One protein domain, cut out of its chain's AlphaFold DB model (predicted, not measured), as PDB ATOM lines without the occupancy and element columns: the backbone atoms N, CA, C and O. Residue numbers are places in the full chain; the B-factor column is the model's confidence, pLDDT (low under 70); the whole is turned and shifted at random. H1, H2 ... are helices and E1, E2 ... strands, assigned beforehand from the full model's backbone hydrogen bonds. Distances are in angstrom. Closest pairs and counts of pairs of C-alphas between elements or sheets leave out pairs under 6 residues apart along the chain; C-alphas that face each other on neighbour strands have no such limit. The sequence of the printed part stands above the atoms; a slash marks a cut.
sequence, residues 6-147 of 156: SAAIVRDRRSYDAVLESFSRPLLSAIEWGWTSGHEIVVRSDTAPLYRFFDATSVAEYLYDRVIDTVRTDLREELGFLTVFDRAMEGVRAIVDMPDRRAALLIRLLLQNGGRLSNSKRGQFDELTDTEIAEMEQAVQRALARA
ATOM      1  N   SER A   6     -38.403  13.520  -3.097       88.69
ATOM      2  CA  SER A   6     -37.906  14.878  -2.854       88.69
ATOM      3  C   SER A   6     -36.650  15.206  -3.667       88.69
ATOM      4  O   SER A   6     -36.527  16.332  -4.146       88.69
ATOM      5  N   ALA A   7     -35.749  14.243  -3.881       86.94
ATOM      6  CA  ALA A   7     -34.569  14.439  -4.720       86.94
ATOM      7  C   ALA A   7     -34.964  14.629  -6.192       86.94
ATOM      8  O   ALA A   7     -34.454  15.537  -6.850       86.94
ATOM      9  N   ALA A   8     -35.936  13.848  -6.681       88.56
ATOM     10  CA  ALA A   8     -36.481  14.009  -8.029       88.56
ATOM     11  C   ALA A   8     -37.161  15.372  -8.230       88.56
ATOM     12  O   ALA A   8     -36.980  16.005  -9.268       88.56
ATOM     13  N   ILE A   9     -37.880  15.873  -7.221       91.44
ATOM     14  CA  ILE A   9     -38.465  17.223  -7.246       91.44
ATOM     15  C   ILE A   9     -37.373  18.301  -7.320       91.44
ATOM     16  O   ILE A   9     -37.499  19.248  -8.091       91.44
ATOM     17  N   VAL A  10     -36.284  18.164  -6.554       91.00
ATOM     18  CA  VAL A  10     -35.178  19.141  -6.566       91.00
ATOM     19  C   VAL A  10     -34.501  19.220  -7.938       91.00
ATOM     20  O   VAL A  10     -34.137  20.320  -8.361       91.00
ATOM     21  N   ARG A  11     -34.371  18.092  -8.653       90.06
ATOM     22  CA  ARG A  11     -33.823  18.055 -10.022       90.06
ATOM     23  C   ARG A  11     -34.694  18.809 -11.036       90.06
ATOM     24  O   ARG A  11     -34.154  19.352 -11.994       90.06
ATOM     25  N   ASP A  12     -36.003  18.890 -10.804       90.81
ATOM     26  CA  ASP A  12     -36.970  19.569 -11.677       90.81
ATOM     27  C   ASP A  12     -37.753  20.668 -10.940       90.81
ATOM     28  O   ASP A  12     -38.986  20.715 -10.889       90.81
ATOM     29  N   ARG A  13     -36.995  21.599 -10.356       92.38
ATOM     30  CA  ARG A  13     -37.555  22.709  -9.580       92.38
ATOM     31  C   ARG A  13     -38.459  23.625 -10.409       92.38
ATOM     32  O   ARG A  13     -39.422  24.169  -9.889       92.38
ATOM     33  N   ARG A  14     -38.192  23.754 -11.713       94.69
ATOM     34  CA  ARG A  14     -39.001  24.586 -12.613       94.69
ATOM     35  C   ARG A  14     -40.412  24.028 -12.795       94.69
ATOM     36  O   ARG A  14     -41.367  24.797 -12.726       94.69
ATOM     37  N   SER A  15     -40.555  22.727 -13.048       94.25
ATOM     38  CA  SER A  15     -41.887  22.132 -13.211       94.25
ATOM     39  C   SER A  15     -42.631  22.067 -11.881       94.25
ATOM     40  O   SER A  15     -43.843  22.257 -11.860       94.25
ATOM     41  N   TYR A  16     -41.905  21.882 -10.771       94.69
ATOM     42  CA  TYR A  16     -42.471  22.012  -9.429       94.69
ATOM     43  C   TYR A  16     -43.104  23.391  -9.207       94.69
ATOM     44  O   TYR A  16     -44.279  23.480  -8.849       94.69
ATOM     45  N   ASP A  17     -42.352  24.461  -9.485       95.00
ATOM     46  CA  ASP A  17     -42.841  25.833  -9.345       95.00
ATOM     47  C   ASP A  17     -44.046  26.078 -10.265       95.00
ATOM     48  O   ASP A  17     -45.069  26.585  -9.813       95.00
ATOM     49  N   ALA A  18     -43.984  25.639 -11.527       95.25
ATOM     50  CA  ALA A  18     -45.080  25.808 -12.485       95.25
ATOM     51  C   ALA A  18     -46.390  25.141 -12.023       95.25
ATOM     52  O   ALA A  18     -47.471  25.719 -12.155       95.25
ATOM     53  N   VAL A  19     -46.299  23.937 -11.455       95.44
ATOM     54  CA  VAL A  19     -47.457  23.198 -10.935       95.44
ATOM     55  C   VAL A  19     -48.046  23.897  -9.709       95.44
ATOM     56  O   VAL A  19     -49.262  24.073  -9.638       95.44
ATOM     57  N   LEU A  20     -47.214  24.380  -8.782       93.50
ATOM     58  CA  LEU A  20     -47.691  25.150  -7.627       93.50
ATOM     59  C   LEU A  20     -48.305  26.493  -8.034       93.50
ATOM     60  O   LEU A  20     -49.314  26.918  -7.467       93.50
ATOM     61  N   GLU A  21     -47.719  27.169  -9.018       94.50
ATOM     62  CA  GLU A  21     -48.226  28.429  -9.560       94.50
ATOM     63  C   GLU A  21     -49.563  28.261 -10.285       94.50
ATOM     64  O   GLU A  21     -50.380  29.184 -10.245       94.50
ATOM     65  N   SER A  22     -49.821  27.088 -10.883       92.25
ATOM     66  CA  SER A  22     -51.095  26.791 -11.557       92.25
ATOM     67  C   SER A  22     -52.300  26.898 -10.618       92.25
ATOM     68  O   SER A  22     -53.366  27.350 -11.031       92.25
ATOM     69  N   PHE A  23     -52.106  26.564  -9.339       90.06
ATOM     70  CA  PHE A  23     -53.127  26.682  -8.303       90.06
ATOM     71  C   PHE A  23     -53.007  27.987  -7.502       90.06
ATOM     72  O   PHE A  23     -54.000  28.675  -7.263       90.06
ATOM     73  N   SER A  24     -51.790  28.361  -7.093       90.75
ATOM     74  CA  SER A  24     -51.591  29.488  -6.173       90.75
ATOM     75  C   SER A  24     -51.825  30.856  -6.811       90.75
ATOM     76  O   SER A  24     -52.347  31.738  -6.134       90.75
ATOM     77  N   ARG A  25     -51.497  31.069  -8.097       92.25
ATOM     78  CA  ARG A  25     -51.678  32.389  -8.735       92.25
ATOM     79  C   ARG A  25     -53.154  32.795  -8.855       92.25
ATOM     80  O   ARG A  25     -53.475  33.903  -8.420       92.25
ATOM     81  N   PRO A  26     -54.065  31.947  -9.379       90.69
ATOM     82  CA  PRO A  26     -55.492  32.269  -9.384       90.69
ATOM     83  C   PRO A  26     -56.035  32.479  -7.969       90.69
ATOM     84  O   PRO A  26     -56.764  33.437  -7.718       90.69
ATOM     85  N   LEU A  27     -55.616  31.634  -7.025       89.81
ATOM     86  CA  LEU A  27     -56.050  31.715  -5.637       89.81
ATOM     87  C   LEU A  27     -55.622  33.035  -4.974       89.81
ATOM     88  O   LEU A  27     -56.460  33.719  -4.399       89.81
ATOM     89  N   LEU A  28     -54.365  33.459  -5.126       89.62
ATOM     90  CA  LEU A  28     -53.875  34.732  -4.584       89.62
ATOM     91  C   LEU A  28     -54.579  35.954  -5.186       89.62
ATOM     92  O   LEU A  28     -54.690  36.971  -4.507       89.62
ATOM     93  N   SER A  29     -55.063  35.862  -6.430       89.25
ATOM     94  CA  SER A  29     -55.852  36.934  -7.056       89.25
ATOM     95  C   SER A  29     -57.278  37.044  -6.506       89.25
ATOM     96  O   SER A  29     -57.882  38.111  -6.583       89.25
ATOM     97  N   ALA A  30     -57.806  35.956  -5.937       89.94
ATOM     98  CA  ALA A  30     -59.143  35.894  -5.348       89.94
ATOM     99  C   ALA A  30     -59.158  36.203  -3.840       89.94
ATOM    100  O   ALA A  30     -60.225  36.415  -3.268       89.94
ATOM    101  N   ILE A  31     -57.991  36.210  -3.191       93.44
ATOM    102  CA  ILE A  31     -57.852  36.499  -1.764       93.44
ATOM    103  C   ILE A  31     -57.678  38.001  -1.560       93.44
ATOM    104  O   ILE A  31     -56.797  38.624  -2.152       93.44
ATOM    105  N   GLU A  32     -58.450  38.574  -0.641       94.38
ATOM    106  CA  GLU A  32     -58.179  39.922  -0.157       94.38
ATOM    107  C   GLU A  32     -57.063  39.856   0.890       94.38
ATOM    108  O   GLU A  32     -57.277  39.415   2.021       94.38
ATOM    109  N   TRP A  33     -55.859  40.285   0.521       93.69
ATOM    110  CA  TRP A  33     -54.716  40.337   1.428       93.69
ATOM    111  C   TRP A  33     -53.926  41.638   1.279       93.69
ATOM    112  O   TRP A  33     -54.054  42.369   0.297       93.69
ATOM    113  N   GLY A  34     -53.105  41.949   2.277       92.56
ATOM    114  CA  GLY A  34     -52.171  43.066   2.205       92.56
ATOM    115  C   GLY A  34     -51.194  43.095   3.371       92.56
ATOM    116  O   GLY A  34     -51.315  42.322   4.320       92.56
ATOM    117  N   TRP A  35     -50.235  44.010   3.292       95.12
ATOM    118  CA  TRP A  35     -49.251  44.237   4.344       95.12
ATOM    119  C   TRP A  35     -49.804  45.142   5.449       95.12
ATOM    120  O   TRP A  35     -50.539  46.096   5.176       95.12
ATOM    121  N   THR A  36     -49.424  44.870   6.694       93.50
ATOM    122  CA  THR A  36     -49.584  45.802   7.816       93.50
ATOM    123  C   THR A  36     -48.405  46.772   7.878       93.50
ATOM    124  O   THR A  36     -47.361  46.561   7.258       93.50
ATOM    125  N   SER A  37     -48.537  47.822   8.690       91.75
ATOM    126  CA  SER A  37     -47.430  48.729   9.024       91.75
ATOM    127  C   SER A  37     -46.256  48.032   9.727       91.75
ATOM    128  O   SER A  37     -45.154  48.570   9.729       91.75
ATOM    129  N   GLY A  38     -46.474  46.843  10.299       94.69
ATOM    130  CA  GLY A  38     -45.444  45.999  10.908       94.69
ATOM    131  C   GLY A  38     -44.774  45.013   9.946       94.69
ATOM    132  O   GLY A  38     -44.026  44.160  10.406       94.69
ATOM    133  N   HIS A  39     -45.035  45.106   8.634       91.44
ATOM    134  CA  HIS A  39     -44.598  44.130   7.623       91.44
ATOM    135  C   HIS A  39     -45.143  42.710   7.844       91.44
ATOM    136  O   HIS A  39     -44.485  41.720   7.531       91.44
ATOM    137  N   GLU A  40     -46.372  42.602   8.340       94.75
ATOM    138  CA  GLU A  40     -47.081  41.326   8.453       94.75
ATOM    139  C   GLU A  40     -48.087  41.182   7.309       94.75
ATOM    140  O   GLU A  40     -48.631  42.176   6.829       94.75
ATOM    141  N   ILE A  41     -48.360  39.951   6.878       92.81
ATOM    142  CA  ILE A  41     -49.413  39.669   5.896       92.81
ATOM    143  C   ILE A  41     -50.730  39.467   6.642       92.81
ATOM    144  O   ILE A  41     -50.817  38.623   7.532       92.81
ATOM    145  N   VAL A  42     -51.771  40.196   6.244       94.44
ATOM    146  CA  VAL A  42     -53.139  40.010   6.743       94.44
ATOM    147  C   VAL A  42     -54.044  39.587   5.600       94.44
ATOM    148  O   VAL A  42     -54.085  40.242   4.560       94.44
ATOM    149  N   VAL A  43     -54.796  38.512   5.827       93.31
ATOM    150  CA  VAL A  43     -55.871  38.034   4.952       93.31
ATOM    151  C   VAL A  43     -57.200  38.521   5.521       93.31
ATOM    152  O   VAL A  43     -57.496  38.290   6.692       93.31
ATOM    153  N   ARG A  44     -57.980  39.231   4.705       92.81
ATOM    154  CA  ARG A  44     -59.233  39.895   5.100       92.81
ATOM    155  C   ARG A  44     -60.484  39.149   4.628       92.81
ATOM    156  O   ARG A  44     -61.552  39.340   5.197       92.81
ATOM    157  N   SER A  45     -60.346  38.281   3.626       90.56
ATOM    158  CA  SER A  45     -61.424  37.449   3.081       90.56
ATOM    159  C   SER A  45     -61.521  36.082   3.772       90.56
ATOM    160  O   SER A  45     -60.502  35.524   4.180       90.56
ATOM    161  N   ASP A  46     -62.717  35.484   3.817       90.94
ATOM    162  CA  ASP A  46     -62.863  34.059   4.151       90.94
ATOM    163  C   ASP A  46     -62.313  33.201   3.004       90.94
ATOM    164  O   ASP A  46     -62.820  33.226   1.883       90.94
ATOM    165  N   THR A  47     -61.241  32.462   3.278       91.75
ATOM    166  CA  THR A  47     -60.522  31.677   2.267       91.75
ATOM    167  C   THR A  47     -60.760  30.181   2.386       91.75
ATOM    168  O   THR A  47     -60.374  29.445   1.479       91.75
ATOM    169  N   ALA A  48     -61.422  29.704   3.447       89.19
ATOM    170  CA  ALA A  48     -61.633  28.273   3.658       89.19
ATOM    171  C   ALA A  48     -62.287  27.566   2.448       89.19
ATOM    172  O   ALA A  48     -61.838  26.469   2.096       89.19
ATOM    173  N   PRO A  49     -63.267  28.171   1.738       88.44
ATOM    174  CA  PRO A  49     -63.837  27.565   0.536       88.44
ATOM    175  C   PRO A  49     -62.832  27.376  -0.612       88.44
ATOM    176  O   PRO A  49     -62.966  26.417  -1.368       88.44
ATOM    177  N   LEU A  50     -61.813  28.239  -0.719       86.50
ATOM    178  CA  LEU A  50     -60.819  28.217  -1.803       86.50
ATOM    179  C   LEU A  50     -59.862  27.018  -1.712       86.50
ATOM    180  O   LEU A  50     -59.308  26.597  -2.723       86.50
ATOM    181  N   TYR A  51     -59.688  26.451  -0.517       88.44
ATOM    182  CA  TYR A  51     -58.800  25.307  -0.275       88.44
ATOM    183  C   TYR A  51     -59.547  23.980  -0.109       88.44
ATOM    184  O   TYR A  51     -58.937  22.914  -0.166       88.44
ATOM    185  N   ARG A  52     -60.865  24.019   0.124       88.75
ATOM    186  CA  ARG A  52     -61.645  22.836   0.511       88.75
ATOM    187  C   ARG A  52     -61.808  21.818  -0.618       88.75
ATOM    188  O   ARG A  52     -61.835  20.620  -0.351       88.75
ATOM    189  N   PHE A  53     -61.941  22.295  -1.852       83.94
ATOM    190  CA  PHE A  53     -62.213  21.469  -3.030       83.94
ATOM    191  C   PHE A  53     -61.383  21.939  -4.223       83.94
ATOM    192  O   PHE A  53     -61.924  22.262  -5.278       83.94
ATOM    193  N   PHE A  54     -60.068  22.049  -4.037       86.94
ATOM    194  CA  PHE A  54     -59.203  22.424  -5.144       86.94
ATOM    195  C   PHE A  54     -58.988  21.255  -6.107       86.94
ATOM    196  O   PHE A  54     -58.913  20.095  -5.697       86.94
ATOM    197  N   ASP A  55     -58.879  21.578  -7.392       89.88
ATOM    198  CA  ASP A  55     -58.471  20.617  -8.403       89.88
ATOM    199  C   ASP A  55     -56.970  20.342  -8.257       89.88
ATOM    200  O   ASP A  55     -56.127  21.187  -8.555       89.88
ATOM    201  N   ALA A  56     -56.646  19.156  -7.749       91.56
ATOM    202  CA  ALA A  56     -55.277  18.707  -7.539       91.56
ATOM    203  C   ALA A  56     -54.714  17.918  -8.733       91.56
ATOM    204  O   ALA A  56     -53.633  17.344  -8.602       91.56
ATOM    205  N   THR A  57     -55.420  17.847  -9.869       94.38
ATOM    206  CA  THR A  57     -55.059  16.969 -10.997       94.38
ATOM    207  C   THR A  57     -53.632  17.222 -11.479       94.38
ATOM    208  O   THR A  57     -52.829  16.294 -11.498       94.38
ATOM    209  N   SER A  58     -53.264  18.481 -11.739       94.19
ATOM    210  CA  SER A  58     -51.909  18.833 -12.198       94.19
ATOM    211  C   SER A  58     -50.819  18.479 -11.177       94.19
ATOM    212  O   SER A  58     -49.728  18.046 -11.545       94.19
ATOM    213  N   VAL A  59     -51.116  18.623  -9.881       93.81
ATOM    214  CA  VAL A  59     -50.205  18.260  -8.785       93.81
ATOM    215  C   VAL A  59     -50.029  16.744  -8.708       93.81
ATOM    216  O   VAL A  59     -48.910  16.261  -8.531       93.81
ATOM    217  N   ALA A  60     -51.121  15.993  -8.856       95.56
ATOM    218  CA  ALA A  60     -51.109  14.537  -8.829       95.56
ATOM    219  C   ALA A  60     -50.349  13.952 -10.028       95.56
ATOM    220  O   ALA A  60     -49.505  13.077  -9.835       95.56
ATOM    221  N   GLU A  61     -50.593  14.463 -11.238       95.88
ATOM    222  CA  GLU A  61     -49.880  14.062 -12.459       95.88
ATOM    223  C   GLU A  61     -48.378  14.336 -12.338       95.88
ATOM    224  O   GLU A  61     -47.561  13.435 -12.531       95.88
ATOM    225  N   TYR A  62     -48.010  15.540 -11.896       95.25
ATOM    226  CA  TYR A  62     -46.617  15.897 -11.640       95.25
ATOM    227  C   TYR A  62     -45.940  14.952 -10.637       95.25
ATOM    228  O   TYR A  62     -44.824  14.481 -10.869       95.25
ATOM    229  N   LEU A  63     -46.598  14.660  -9.510       94.44
ATOM    230  CA  LEU A  63     -46.048  13.741  -8.512       94.44
ATOM    231  C   LEU A  63     -45.882  12.332  -9.081       94.44
ATOM    232  O   LEU A  63     -44.886  11.676  -8.778       94.44
ATOM    233  N   TYR A  64     -46.812  11.879  -9.921       94.62
ATOM    234  CA  TYR A  64     -46.712  10.586 -10.589       94.62
ATOM    235  C   TYR A  64     -45.495  10.525 -11.520       94.62
ATOM    236  O   TYR A  64     -44.719   9.568 -11.465       94.62
ATOM    237  N   ASP A  65     -45.249  11.586 -12.288       93.75
ATOM    238  CA  ASP A  65     -44.055  11.699 -13.127       93.75
ATOM    239  C   ASP A  65     -42.762  11.695 -12.302       93.75
ATOM    240  O   ASP A  65     -41.770  11.072 -12.695       93.75
ATOM    241  N   ARG A  66     -42.751  12.352 -11.133       94.31
ATOM    242  CA  ARG A  66     -41.610  12.294 -10.200       94.31
ATOM    243  C   ARG A  66     -41.399  10.900  -9.637       94.31
ATOM    244  O   ARG A  66     -40.257  10.460  -9.561       94.31
ATOM    245  N   VAL A  67     -42.469  10.181  -9.312       92.44
ATOM    246  CA  VAL A  67     -42.377   8.780  -8.884       92.44
ATOM    247  C   VAL A  67     -41.771   7.919  -9.991       92.44
ATOM    248  O   VAL A  67     -40.847   7.153  -9.722       92.44
ATOM    249  N   ILE A  68     -42.228   8.062 -11.236       91.38
ATOM    250  CA  ILE A  68     -41.671   7.316 -12.373       91.38
ATOM    251  C   ILE A  68     -40.179   7.616 -12.555       91.38
ATOM    252  O   ILE A  68     -39.399   6.678 -12.736       91.38
ATOM    253  N   ASP A  69     -39.774   8.888 -12.498       89.75
ATOM    254  CA  ASP A  69     -38.357   9.272 -12.574       89.75
ATOM    255  C   ASP A  69     -37.542   8.606 -11.459       89.75
ATOM    256  O   ASP A  69     -36.531   7.960 -11.734       89.75
ATOM    257  N   THR A  70     -38.030   8.655 -10.217       88.75
ATOM    258  CA  THR A  70     -37.360   8.020  -9.076       88.75
ATOM    259  C   THR A  70     -37.212   6.505  -9.243       88.75
ATOM    260  O   THR A  70     -36.163   5.945  -8.921       88.75
ATOM    261  N   VAL A  71     -38.222   5.816  -9.789       87.94
ATOM    262  CA  VAL A  71     -38.115   4.375 -10.093       87.94
ATOM    263  C   VAL A  71     -37.071   4.113 -11.182       87.94
ATOM    264  O   VAL A  71     -36.317   3.143 -11.110       87.94
ATOM    265  N   ARG A  72     -37.044   4.929 -12.236       86.62
ATOM    266  CA  ARG A  72     -36.174   4.679 -13.394       86.62
ATOM    267  C   ARG A  72     -34.713   5.005 -13.117       86.62
ATOM    268  O   ARG A  72     -33.846   4.306 -13.650       86.62
ATOM    269  N   THR A  73     -34.481   6.026 -12.302       84.19
ATOM    270  CA  THR A  73     -33.166   6.602 -12.030       84.19
ATOM    271  C   THR A  73     -32.658   6.133 -10.670       84.19
ATOM    272  O   THR A  73     -31.834   5.221 -10.613       84.19
ATOM    273  N   ASP A  74     -33.205   6.657  -9.570       83.50
ATOM    274  CA  ASP A  74     -32.657   6.436  -8.225       83.50
ATOM    275  C   ASP A  74     -32.727   4.959  -7.792       83.50
ATOM    276  O   ASP A  74     -31.752   4.420  -7.270       83.50
ATOM    277  N   LEU A  75     -33.836   4.257  -8.062       80.75
ATOM    278  CA  LEU A  75     -33.949   2.834  -7.709       80.75
ATOM    279  C   LEU A  75     -32.999   1.957  -8.542       80.75
ATOM    280  O   LEU A  75     -32.436   0.989  -8.030       80.75
ATOM    281  N   ARG A  76     -32.791   2.289  -9.823       77.62
ATOM    282  CA  ARG A  76     -31.820   1.582 -10.673       77.62
ATOM    283  C   ARG A  76     -30.401   1.760 -10.138       77.62
ATOM    284  O   ARG A  76     -29.649   0.788 -10.081       77.62
ATOM    285  N   GLU A  77     -30.046   2.981  -9.759       79.44
ATOM    286  CA  GLU A  77     -28.747   3.292  -9.161       79.44
ATOM    287  C   GLU A  77     -28.560   2.570  -7.819       79.44
ATOM    288  O   GLU A  77     -27.509   1.967  -7.591       79.44
ATOM    289  N   GLU A  78     -29.589   2.534  -6.967       79.31
ATOM    290  CA  GLU A  78     -29.558   1.828  -5.680       79.31
ATOM    291  C   GLU A  78     -29.361   0.311  -5.857       79.31
ATOM    292  O   GLU A  78     -28.551  -0.298  -5.156       79.31
ATOM    293  N   LEU A  79     -30.024  -0.307  -6.841       80.12
ATOM    294  CA  LEU A  79     -29.809  -1.721  -7.181       80.12
ATOM    295  C   LEU A  79     -28.378  -1.991  -7.682       80.12
ATOM    296  O   LEU A  79     -27.770  -3.011  -7.336       80.12
ATOM    297  N   GLY A  80     -27.817  -1.067  -8.466       81.56
ATOM    298  CA  GLY A  80     -26.412  -1.115  -8.872       81.56
ATOM    299  C   GLY A  80     -25.472  -1.046  -7.667       81.56
ATOM    300  O   GLY A  80     -24.545  -1.852  -7.554       81.56
ATOM    301  N   PHE A  81     -25.758  -0.147  -6.724       81.94
ATOM    302  CA  PHE A  81     -25.002  -0.014  -5.481       81.94
ATOM    303  C   PHE A  81     -25.047  -1.289  -4.630       81.94
ATOM    304  O   PHE A  81     -24.002  -1.711  -4.139       81.94
ATOM    305  N   LEU A  82     -26.210  -1.938  -4.495       85.25
ATOM    306  CA  LEU A  82     -26.330  -3.217  -3.778       85.25
ATOM    307  C   LEU A  82     -25.441  -4.296  -4.407       85.25
ATOM    308  O   LEU A  82     -24.686  -4.959  -3.702       85.25
ATOM    309  N   THR A  83     -25.431  -4.391  -5.739       88.44
ATOM    310  CA  THR A  83     -24.573  -5.351  -6.456       88.44
ATOM    311  C   THR A  83     -23.083  -5.088  -6.208       88.44
ATOM    312  O   THR A  83     -22.296  -6.021  -6.036       88.44
ATOM    313  N   VAL A  84     -22.666  -3.818  -6.199       90.62
ATOM    314  CA  VAL A  84     -21.281  -3.435  -5.877       90.62
ATOM    315  C   VAL A  84     -20.953  -3.761  -4.424       90.62
ATOM    316  O   VAL A  84     -19.868  -4.272  -4.145       90.62
ATOM    317  N   PHE A  85     -21.880  -3.483  -3.508       91.69
ATOM    318  CA  PHE A  85     -21.716  -3.740  -2.085       91.69
ATOM    319  C   PHE A  85     -21.550  -5.234  -1.791       91.69
ATOM    320  O   PHE A  85     -20.623  -5.603  -1.074       91.69
ATOM    321  N   ASP A  86     -22.376  -6.092  -2.389       91.56
ATOM    322  CA  ASP A  86     -22.291  -7.546  -2.214       91.56
ATOM    323  C   ASP A  86     -20.942  -8.088  -2.707       91.56
ATOM    324  O   ASP A  86     -20.258  -8.821  -1.993       91.56
ATOM    325  N   ARG A  87     -20.478  -7.635  -3.880       92.50
ATOM    326  CA  ARG A  87     -19.154  -8.005  -4.416       92.50
ATOM    327  C   ARG A  87     -18.003  -7.505  -3.548       92.50
ATOM    328  O   ARG A  87     -17.004  -8.200  -3.379       92.50
ATOM    329  N   ALA A  88     -18.120  -6.291  -3.015       93.19
ATOM    330  CA  ALA A  88     -17.152  -5.756  -2.068       93.19
ATOM    331  C   ALA A  88     -17.122  -6.594  -0.781       93.19
ATOM    332  O   ALA A  88     -16.042  -6.875  -0.269       93.19
ATOM    333  N   MET A  89     -18.285  -7.037  -0.296       93.62
ATOM    334  CA  MET A  89     -18.402  -7.896   0.882       93.62
ATOM    335  C   MET A  89     -17.722  -9.246   0.673       93.62
ATOM    336  O   MET A  89     -16.936  -9.670   1.517       93.62
ATOM    337  N   GLU A  90     -17.974  -9.895  -0.464       93.44
ATOM    338  CA  GLU A  90     -17.290 -11.136  -0.844       93.44
ATOM    339  C   GLU A  90     -15.770 -10.944  -0.912       93.44
ATOM    340  O   GLU A  90     -15.019 -11.748  -0.364       93.44
ATOM    341  N   GLY A  91     -15.313  -9.851  -1.531       92.00
ATOM    342  CA  GLY A  91     -13.891  -9.539  -1.654       92.00
ATOM    343  C   GLY A  91     -13.202  -9.285  -0.312       92.00
ATOM    344  O   GLY A  91     -12.108  -9.790  -0.094       92.00
ATOM    345  N   VAL A  92     -13.839  -8.539   0.594       91.38
ATOM    346  CA  VAL A  92     -13.286  -8.244   1.928       91.38
ATOM    347  C   VAL A  92     -13.257  -9.493   2.808       91.38
ATOM    348  O   VAL A  92     -12.238  -9.756   3.445       91.38
ATOM    349  N   ARG A  93     -14.327 -10.302   2.802       91.44
ATOM    350  CA  ARG A  93     -14.395 -11.562   3.569       91.44
ATOM    351  C   ARG A  93     -13.351 -12.589   3.134       91.44
ATOM    352  O   ARG A  93     -12.966 -13.436   3.929       91.44
ATOM    353  N   ALA A  94     -12.901 -12.535   1.880       91.06
ATOM    354  CA  ALA A  94     -11.833 -13.400   1.391       91.06
ATOM    355  C   ALA A  94     -10.439 -13.010   1.921       91.06
ATOM    356  O   ALA A  94      -9.520 -13.819   1.827       91.06
ATOM    357  N   ILE A  95     -10.278 -11.788   2.443       91.38
ATOM    358  CA  ILE A  95      -8.993 -11.249   2.916       91.38
ATOM    359  C   ILE A  95      -8.879 -11.411   4.434       91.38
ATOM    360  O   ILE A  95      -7.885 -11.940   4.920       91.38
ATOM    361  N   VAL A  96      -9.905 -10.984   5.182       88.50
ATOM    362  CA  VAL A  96      -9.923 -11.060   6.651       88.50
ATOM    363  C   VAL A  96     -11.256 -11.607   7.140       88.50
ATOM    364  O   VAL A  96     -12.323 -11.168   6.705       88.50
ATOM    365  N   ASP A  97     -11.182 -12.514   8.112       88.06
ATOM    366  CA  ASP A  97     -12.342 -12.939   8.887       88.06
ATOM    367  C   ASP A  97     -12.652 -11.893   9.966       88.06
ATOM    368  O   ASP A  97     -11.885 -11.679  10.907       88.06
ATOM    369  N   MET A  98     -13.767 -11.188   9.802       89.19
ATOM    370  CA  MET A  98     -14.226 -10.183  10.752       89.19
ATOM    371  C   MET A  98     -15.751 -10.144  10.821       89.19
ATOM    372  O   MET A  98     -16.429 -10.539   9.871       89.19
ATOM    373  N   PRO A  99     -16.330  -9.606  11.911       93.00
ATOM    374  CA  PRO A  99     -17.776  -9.500  12.029       93.00
ATOM    375  C   PRO A  99     -18.395  -8.717  10.865       93.00
ATOM    376  O   PRO A  99     -17.965  -7.604  10.559       93.00
ATOM    377  N   ASP A 100     -19.483  -9.238  10.296       89.81
ATOM    378  CA  ASP A 100     -20.181  -8.651   9.140       89.81
ATOM    379  C   ASP A 100     -20.505  -7.164   9.295       89.81
ATOM    380  O   ASP A 100     -20.384  -6.380   8.356       89.81
ATOM    381  N   ARG A 101     -20.888  -6.740  10.503       91.50
ATOM    382  CA  ARG A 101     -21.180  -5.327  10.789       91.50
ATOM    383  C   ARG A 101     -19.948  -4.433  10.624       91.50
ATOM    384  O   ARG A 101     -20.086  -3.284  10.210       91.50
ATOM    385  N   ARG A 102     -18.760  -4.948  10.956       93.25
ATOM    386  CA  ARG A 102     -17.481  -4.236  10.862       93.25
ATOM    387  C   ARG A 102     -17.029  -4.132   9.407       93.25
ATOM    388  O   ARG A 102     -16.739  -3.025   8.957       93.25
ATOM    389  N   ALA A 103     -17.103  -5.236   8.662       93.06
ATOM    390  CA  ALA A 103     -16.843  -5.259   7.222       93.06
ATOM    391  C   ALA A 103     -17.799  -4.327   6.463       93.06
ATOM    392  O   ALA A 103     -17.368  -3.507   5.655       93.06
ATOM    393  N   ALA A 104     -19.097  -4.364   6.787       92.69
ATOM    394  CA  ALA A 104     -20.100  -3.487   6.184       92.69
ATOM    395  C   ALA A 104     -19.809  -1.999   6.422       92.69
ATOM    396  O   ALA A 104     -20.003  -1.178   5.521       92.69
ATOM    397  N   LEU A 105     -19.339  -1.642   7.622       93.44
ATOM    398  CA  LEU A 105     -18.930  -0.276   7.936       93.44
ATOM    399  C   LEU A 105     -17.706   0.140   7.112       93.44
ATOM    400  O   LEU A 105     -17.726   1.219   6.517       93.44
ATOM    401  N   LEU A 106     -16.677  -0.709   7.048       93.25
ATOM    402  CA  LEU A 106     -15.474  -0.451   6.255       93.25
ATOM    403  C   LEU A 106     -15.824  -0.239   4.779       93.25
ATOM    404  O   LEU A 106     -15.470   0.785   4.202       93.25
ATOM    405  N   ILE A 107     -16.588  -1.160   4.193       92.75
ATOM    406  CA  ILE A 107     -17.010  -1.095   2.789       92.75
ATOM    407  C   ILE A 107     -17.805   0.180   2.517       92.75
ATOM    408  O   ILE A 107     -17.555   0.845   1.514       92.75
ATOM    409  N   ARG A 108     -18.720   0.581   3.411       90.69
ATOM    410  CA  ARG A 108     -19.441   1.858   3.269       90.69
ATOM    411  C   ARG A 108     -18.492   3.052   3.210       90.69
ATOM    412  O   ARG A 108     -18.681   3.915   2.357       90.69
ATOM    413  N   LEU A 109     -17.488   3.104   4.085       91.75
ATOM    414  CA  LEU A 109     -16.505   4.192   4.103       91.75
ATOM    415  C   LEU A 109     -15.633   4.191   2.842       91.75
ATOM    416  O   LEU A 109     -15.398   5.251   2.263       91.75
ATOM    417  N   LEU A 110     -15.211   3.009   2.385       91.81
ATOM    418  CA  LEU A 110     -14.457   2.841   1.144       91.81
ATOM    419  C   LEU A 110     -15.273   3.316  -0.065       91.81
ATOM    420  O   LEU A 110     -14.790   4.136  -0.843       91.81
ATOM    421  N   LEU A 111     -16.521   2.863  -0.208       88.62
ATOM    422  CA  LEU A 111     -17.398   3.237  -1.326       88.62
ATOM    423  C   LEU A 111     -17.710   4.739  -1.350       88.62
ATOM    424  O   LEU A 111     -17.710   5.340  -2.422       88.62
ATOM    425  N   GLN A 112     -17.904   5.367  -0.185       85.88
ATOM    426  CA  GLN A 112     -18.111   6.819  -0.082       85.88
ATOM    427  C   GLN A 112     -16.914   7.638  -0.586       85.88
ATOM    428  O   GLN A 112     -17.089   8.780  -1.011       85.88
ATOM    429  N   ASN A 113     -15.711   7.064  -0.561       88.69
ATOM    430  CA  ASN A 113     -14.468   7.730  -0.936       88.69
ATOM    431  C   ASN A 113     -13.779   7.051  -2.141       88.69
ATOM    432  O   ASN A 113     -12.555   6.986  -2.228       88.69
ATOM    433  N   GLY A 114     -14.571   6.528  -3.085       84.38
ATOM    434  CA  GLY A 114     -14.063   6.018  -4.367       84.38
ATOM    435  C   GLY A 114     -13.200   4.758  -4.258       84.38
ATOM    436  O   GLY A 114     -12.311   4.544  -5.078       84.38
ATOM    437  N   GLY A 115     -13.434   3.935  -3.236       89.38
ATOM    438  CA  GLY A 115     -12.688   2.705  -2.973       89.38
ATOM    439  C   GLY A 115     -11.395   2.913  -2.185       89.38
ATOM    440  O   GLY A 115     -10.490   2.090  -2.306       89.38
ATOM    441  N   ARG A 116     -11.277   4.003  -1.415       90.56
ATOM    442  CA  ARG A 116     -10.121   4.285  -0.546       90.56
ATOM    443  C   ARG A 116     -10.543   4.671   0.859       90.56
ATOM    444  O   ARG A 116     -11.516   5.403   1.031       90.56
ATOM    445  N   LEU A 117      -9.795   4.247   1.866       91.81
ATOM    446  CA  LEU A 117     -10.056   4.614   3.249       91.81
ATOM    447  C   LEU A 117      -9.398   5.963   3.530       91.81
ATOM    448  O   LEU A 117      -8.230   6.183   3.224       91.81
ATOM    449  N   SER A 118     -10.139   6.907   4.107       89.06
ATOM    450  CA  SER A 118      -9.532   8.181   4.486       89.06
ATOM    451  C   SER A 118      -8.597   7.996   5.685       89.06
ATOM    452  O   SER A 118      -8.904   7.250   6.617       89.06
ATOM    453  N   ASN A 119      -7.500   8.760   5.727       86.69
ATOM    454  CA  ASN A 119      -6.549   8.732   6.850       86.69
ATOM    455  C   ASN A 119      -7.229   8.981   8.207       86.69
ATOM    456  O   ASN A 119      -6.879   8.368   9.207       86.69
ATOM    457  N   SER A 120      -8.265   9.826   8.239       88.75
ATOM    458  CA  SER A 120      -9.065  10.096   9.443       88.75
ATOM    459  C   SER A 120      -9.891   8.903   9.939       88.75
ATOM    460  O   SER A 120     -10.329   8.898  11.089       88.75
ATOM    461  N   LYS A 121     -10.152   7.912   9.080       88.12
ATOM    462  CA  LYS A 121     -10.934   6.707   9.390       88.12
ATOM    463  C   LYS A 121     -10.061   5.470   9.571       88.12
ATOM    464  O   LYS A 121     -10.547   4.502  10.145       88.12
ATOM    465  N   ARG A 122      -8.786   5.520   9.169       89.19
ATOM    466  CA  ARG A 122      -7.797   4.449   9.377       89.19
ATOM    467  C   ARG A 122      -7.713   3.998  10.838       89.19
ATOM    468  O   ARG A 122      -7.727   2.797  11.083       89.19
ATOM    469  N   GLY A 123      -7.723   4.954  11.771       88.38
ATOM    470  CA  GLY A 123      -7.692   4.693  13.217       88.38
ATOM    471  C   GLY A 123      -8.966   4.055  13.788       88.38
ATOM    472  O   GLY A 123      -9.046   3.759  14.970       88.38
ATOM    473  N   GLN A 124     -10.016   3.882  12.976       91.00
ATOM    474  CA  GLN A 124     -11.201   3.122  13.382       91.00
ATOM    475  C   GLN A 124     -11.048   1.629  13.100       91.00
ATOM    476  O   GLN A 124     -11.963   0.895  13.454       91.00
ATOM    477  N   PHE A 125      -9.955   1.201  12.463       92.75
ATOM    478  CA  PHE A 125      -9.689  -0.176  12.047       92.75
ATOM    479  C   PHE A 125      -8.257  -0.590  12.421       92.75
ATOM    480  O   PHE A 125      -7.525  -1.141  11.600       92.75
ATOM    481  N   ASP A 126      -7.827  -0.268  13.643       90.38
ATOM    482  CA  ASP A 126      -6.478  -0.571  14.148       90.38
ATOM    483  C   ASP A 126      -6.185  -2.078  14.192       90.38
ATOM    484  O   ASP A 126      -5.028  -2.487  14.181       90.38
ATOM    485  N   GLU A 127      -7.233  -2.906  14.198       89.50
ATOM    486  CA  GLU A 127      -7.139  -4.360  14.078       89.50
ATOM    487  C   GLU A 127      -6.626  -4.845  12.709       89.50
ATOM    488  O   GLU A 127      -6.213  -5.995  12.600       89.50
ATOM    489  N   LEU A 128      -6.655  -3.992  11.680       91.25
ATOM    490  CA  LEU A 128      -6.187  -4.307  10.333       91.25
ATOM    491  C   LEU A 128      -4.777  -3.776  10.100       91.25
ATOM    492  O   LEU A 128      -4.441  -2.656  10.494       91.25
ATOM    493  N   THR A 129      -3.974  -4.540   9.374       92.88
ATOM    494  CA  THR A 129      -2.682  -4.109   8.843       92.88
ATOM    495  C   THR A 129      -2.856  -3.217   7.614       92.88
ATOM    496  O   THR A 129      -3.879  -3.241   6.927       92.88
ATOM    497  N   ASP A 130      -1.828  -2.430   7.295       91.50
ATOM    498  CA  ASP A 130      -1.851  -1.588   6.094       91.50
ATOM    499  C   ASP A 130      -1.917  -2.424   4.807       91.50
ATOM    500  O   ASP A 130      -2.531  -2.001   3.828       91.50
ATOM    501  N   THR A 131      -1.348  -3.634   4.823       93.06
ATOM    502  CA  THR A 131      -1.435  -4.590   3.713       93.06
ATOM    503  C   THR A 131      -2.869  -5.070   3.506       93.06
ATOM    504  O   THR A 131      -3.378  -4.979   2.391       93.06
ATOM    505  N   GLU A 132      -3.551  -5.510   4.569       92.88
ATOM    506  CA  GLU A 132      -4.949  -5.958   4.487       92.88
ATOM    507  C   GLU A 132      -5.862  -4.829   3.999       92.88
ATOM    508  O   GLU A 132      -6.713  -5.048   3.139       92.88
ATOM    509  N   ILE A 133      -5.651  -3.598   4.474       92.88
ATOM    510  CA  ILE A 133      -6.419  -2.442   3.996       92.88
ATOM    511  C   ILE A 133      -6.162  -2.188   2.514       92.88
ATOM    512  O   ILE A 133      -7.120  -1.988   1.774       92.88
ATOM    513  N   ALA A 134      -4.910  -2.228   2.059       93.62
ATOM    514  CA  ALA A 134      -4.595  -2.040   0.645       93.62
ATOM    515  C   ALA A 134      -5.252  -3.118  -0.238       93.62
ATOM    516  O   ALA A 134      -5.780  -2.811  -1.310       93.62
ATOM    517  N   GLU A 135      -5.277  -4.374   0.211       94.00
ATOM    518  CA  GLU A 135      -5.960  -5.463  -0.495       94.00
ATOM    519  C   GLU A 135      -7.481  -5.269  -0.522       94.00
ATOM    520  O   GLU A 135      -8.118  -5.472  -1.565       94.00
ATOM    521  N   MET A 136      -8.067  -4.809   0.587       93.31
ATOM    522  CA  MET A 136      -9.493  -4.488   0.679       93.31
ATOM    523  C   MET A 136      -9.866  -3.299  -0.210       93.31
ATOM    524  O   MET A 136     -10.865  -3.361  -0.927       93.31
ATOM    525  N   GLU A 137      -9.053  -2.241  -0.241       94.75
ATOM    526  CA  GLU A 137      -9.227  -1.107  -1.155       94.75
ATOM    527  C   GLU A 137      -9.239  -1.574  -2.611       94.75
ATOM    528  O   GLU A 137     -10.141  -1.220  -3.374       94.75
ATOM    529  N   GLN A 138      -8.293  -2.435  -2.993       94.50
ATOM    530  CA  GLN A 138      -8.268  -3.015  -4.335       94.50
ATOM    531  C   GLN A 138      -9.500  -3.881  -4.616       94.50
ATOM    532  O   GLN A 138     -10.044  -3.833  -5.721       94.50
ATOM    533  N   ALA A 139      -9.961  -4.676  -3.646       93.50
ATOM    534  CA  ALA A 139     -11.168  -5.483  -3.798       93.50
ATOM    535  C   ALA A 139     -12.403  -4.607  -4.057       93.50
ATOM    536  O   ALA A 139     -13.164  -4.878  -4.993       93.50
ATOM    537  N   VAL A 140     -12.554  -3.510  -3.310       92.56
ATOM    538  CA  VAL A 140     -13.647  -2.547  -3.502       92.56
ATOM    539  C   VAL A 140     -13.520  -1.808  -4.838       92.56
ATOM    540  O   VAL A 140     -14.511  -1.662  -5.553       92.56
ATOM    541  N   GLN A 141     -12.316  -1.398  -5.238       93.12
ATOM    542  CA  GLN A 141     -12.080  -0.765  -6.543       93.12
ATOM    543  C   GLN A 141     -12.409  -1.708  -7.710       93.12
ATOM    544  O   GLN A 141     -13.017  -1.285  -8.695       93.12
ATOM    545  N   ARG A 142     -12.088  -3.003  -7.593       92.50
ATOM    546  CA  ARG A 142     -12.492  -4.024  -8.577       92.50
ATOM    547  C   ARG A 142     -14.009  -4.198  -8.635       92.50
ATOM    548  O   ARG A 142     -14.555  -4.368  -9.725       92.50
ATOM    549  N   ALA A 143     -14.689  -4.159  -7.488       90.81
ATOM    550  CA  ALA A 143     -16.148  -4.225  -7.432       90.81
ATOM    551  C   ALA A 143     -16.793  -3.015  -8.131       90.81
ATOM    552  O   ALA A 143     -17.717  -3.203  -8.924       90.81
ATOM    553  N   LEU A 144     -16.249  -1.810  -7.915       87.88
ATOM    554  CA  LEU A 144     -16.660  -0.576  -8.596       87.88
ATOM    555  C   LEU A 144     -16.430  -0.645 -10.114       87.88
ATOM    556  O   LEU A 144     -17.326  -0.311 -10.880       87.88
ATOM    557  N   ALA A 145     -15.270  -1.135 -10.561       86.25
ATOM    558  CA  ALA A 145     -14.936  -1.239 -11.988       86.25
ATOM    559  C   ALA A 145     -15.800  -2.256 -12.758       86.25
ATOM    560  O   ALA A 145     -15.924  -2.173 -13.977       86.25
ATOM    561  N   ARG A 146     -16.383  -3.236 -12.059       78.69
ATOM    562  CA  ARG A 146     -17.303  -4.237 -12.629       78.69
ATOM    563  C   ARG A 146     -18.775  -3.855 -12.496       78.69
ATOM    564  O   ARG A 146     -19.636  -4.657 -12.879       78.69
ATOM    565  N   ALA A 147     -19.089  -2.703 -11.909       69.25
ATOM    566  CA  ALA A 147     -20.448  -2.195 -11.943       69.25
ATOM    567  C   ALA A 147     -20.833  -1.970 -13.416       69.25
ATOM    568  O   ALA A 147     -20.033  -1.392 -14.156       69.25
TER     569      ALA A 147
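AT A GLANCE: This is residues 6 to 147 of the 156 residues of an uncharacterized protein of Sphingobium chinhatense IP26 (UniProt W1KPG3). Two long helices, H4 and H5, follow each other nearly end to end as a gently curved beam, with a group of parts at each end, so that the model looks like a long, slender dumbbell. At one end H2 lies partly beside H4, with the small hairpin of E1 and E2 beyond the last residues of H2 and the short H3 close by; nearer the middle of the length, H1 crosses H4 at residues 66 to 70; at the other end H6 and H8 pack on H5 and on each other, with the short H7 nearby. The printed part has 142 residues, with the named elements in the order H1, H2, E1, E2, H3, H4, H5, H6, H7, H8; E1 and E2 form an antiparallel sheet of two strands, and the class is mostly helix. The whole is extended, with a radius of gyration of the C-alphas of 26.0 A, and elongated, spanning 73 by 38 by 23 A.

IN THESE COORDINATES: The strands are E1, residues 33 to 35, and E2, residues 41 to 43. Before them come H1, residues 6 to 11, which begins at C-alpha 6 (-37.906, 14.878, -2.854), and H2, residues 13 to 30, 25.6 A long. After them come H3, residues 48 to 52, H4, residues 57 to 72, 22.7 A long, and H5, residues 74 to 93, 28.2 A long, beginning at C-alpha 74 (-32.657, 6.436, -8.225). H6 is residues 100 to 112, 18.1 A, H7 residues 119 to 122, and H8 residues 130 to 145, 22.3 A, ending at C-alpha 145 (-14.936, -1.239, -11.988).

HOW THE PARTS SIT: E1 and E2 are an antiparallel hairpin at 154 degrees, with N 34 and O 42 3.0 A apart and N 42 and O 34 2.9 A apart, both within hydrogen-bond range. H2 has a kink of 37 degrees near residue 20, and its residues 15 to 20 touch H4 at a shallow tilt of 12 degrees, opposite ways; the closest C-alphas are those of Val 19 and Val 59, 6.0 A. H3 is close to H2 but not clearly touching, with C-alphas 27 and 50 7.0 A apart. H1 touches H4, about perpendicular at 89 degrees, closest at C-alphas 8 and 66, 5.8 A. H4 and H5 meet only through their link. H5 touches H8 with residues 84 to 92, closest at C-alphas 88 and 140, 5.0 A, opposite ways at a shallow tilt of 34.5 degrees, only just short of steep. H5 touches H6 at a steep tilt of 57 degrees, closest at C-alphas 88 and 107, 6.7 A. H6 touches H8 at 65 degrees, a steep tilt, closest at C-alphas 110 and 137, 6.9 A. H7 touches no helix. Every O i to N i+4 pair is within hydrogen-bond range in H1, H3, H4, H5, H6 and H8, and 12 of 14 are in H2; H7 is too short for such a pair.

THE WHOLE: The two C-alphas farthest apart, those of Ser 45 and Thr 131, are 73.3 A apart. The printed part has no cut and no long link. The mean pLDDT of the printed part is 90.5, and residue 147 alone is under 70.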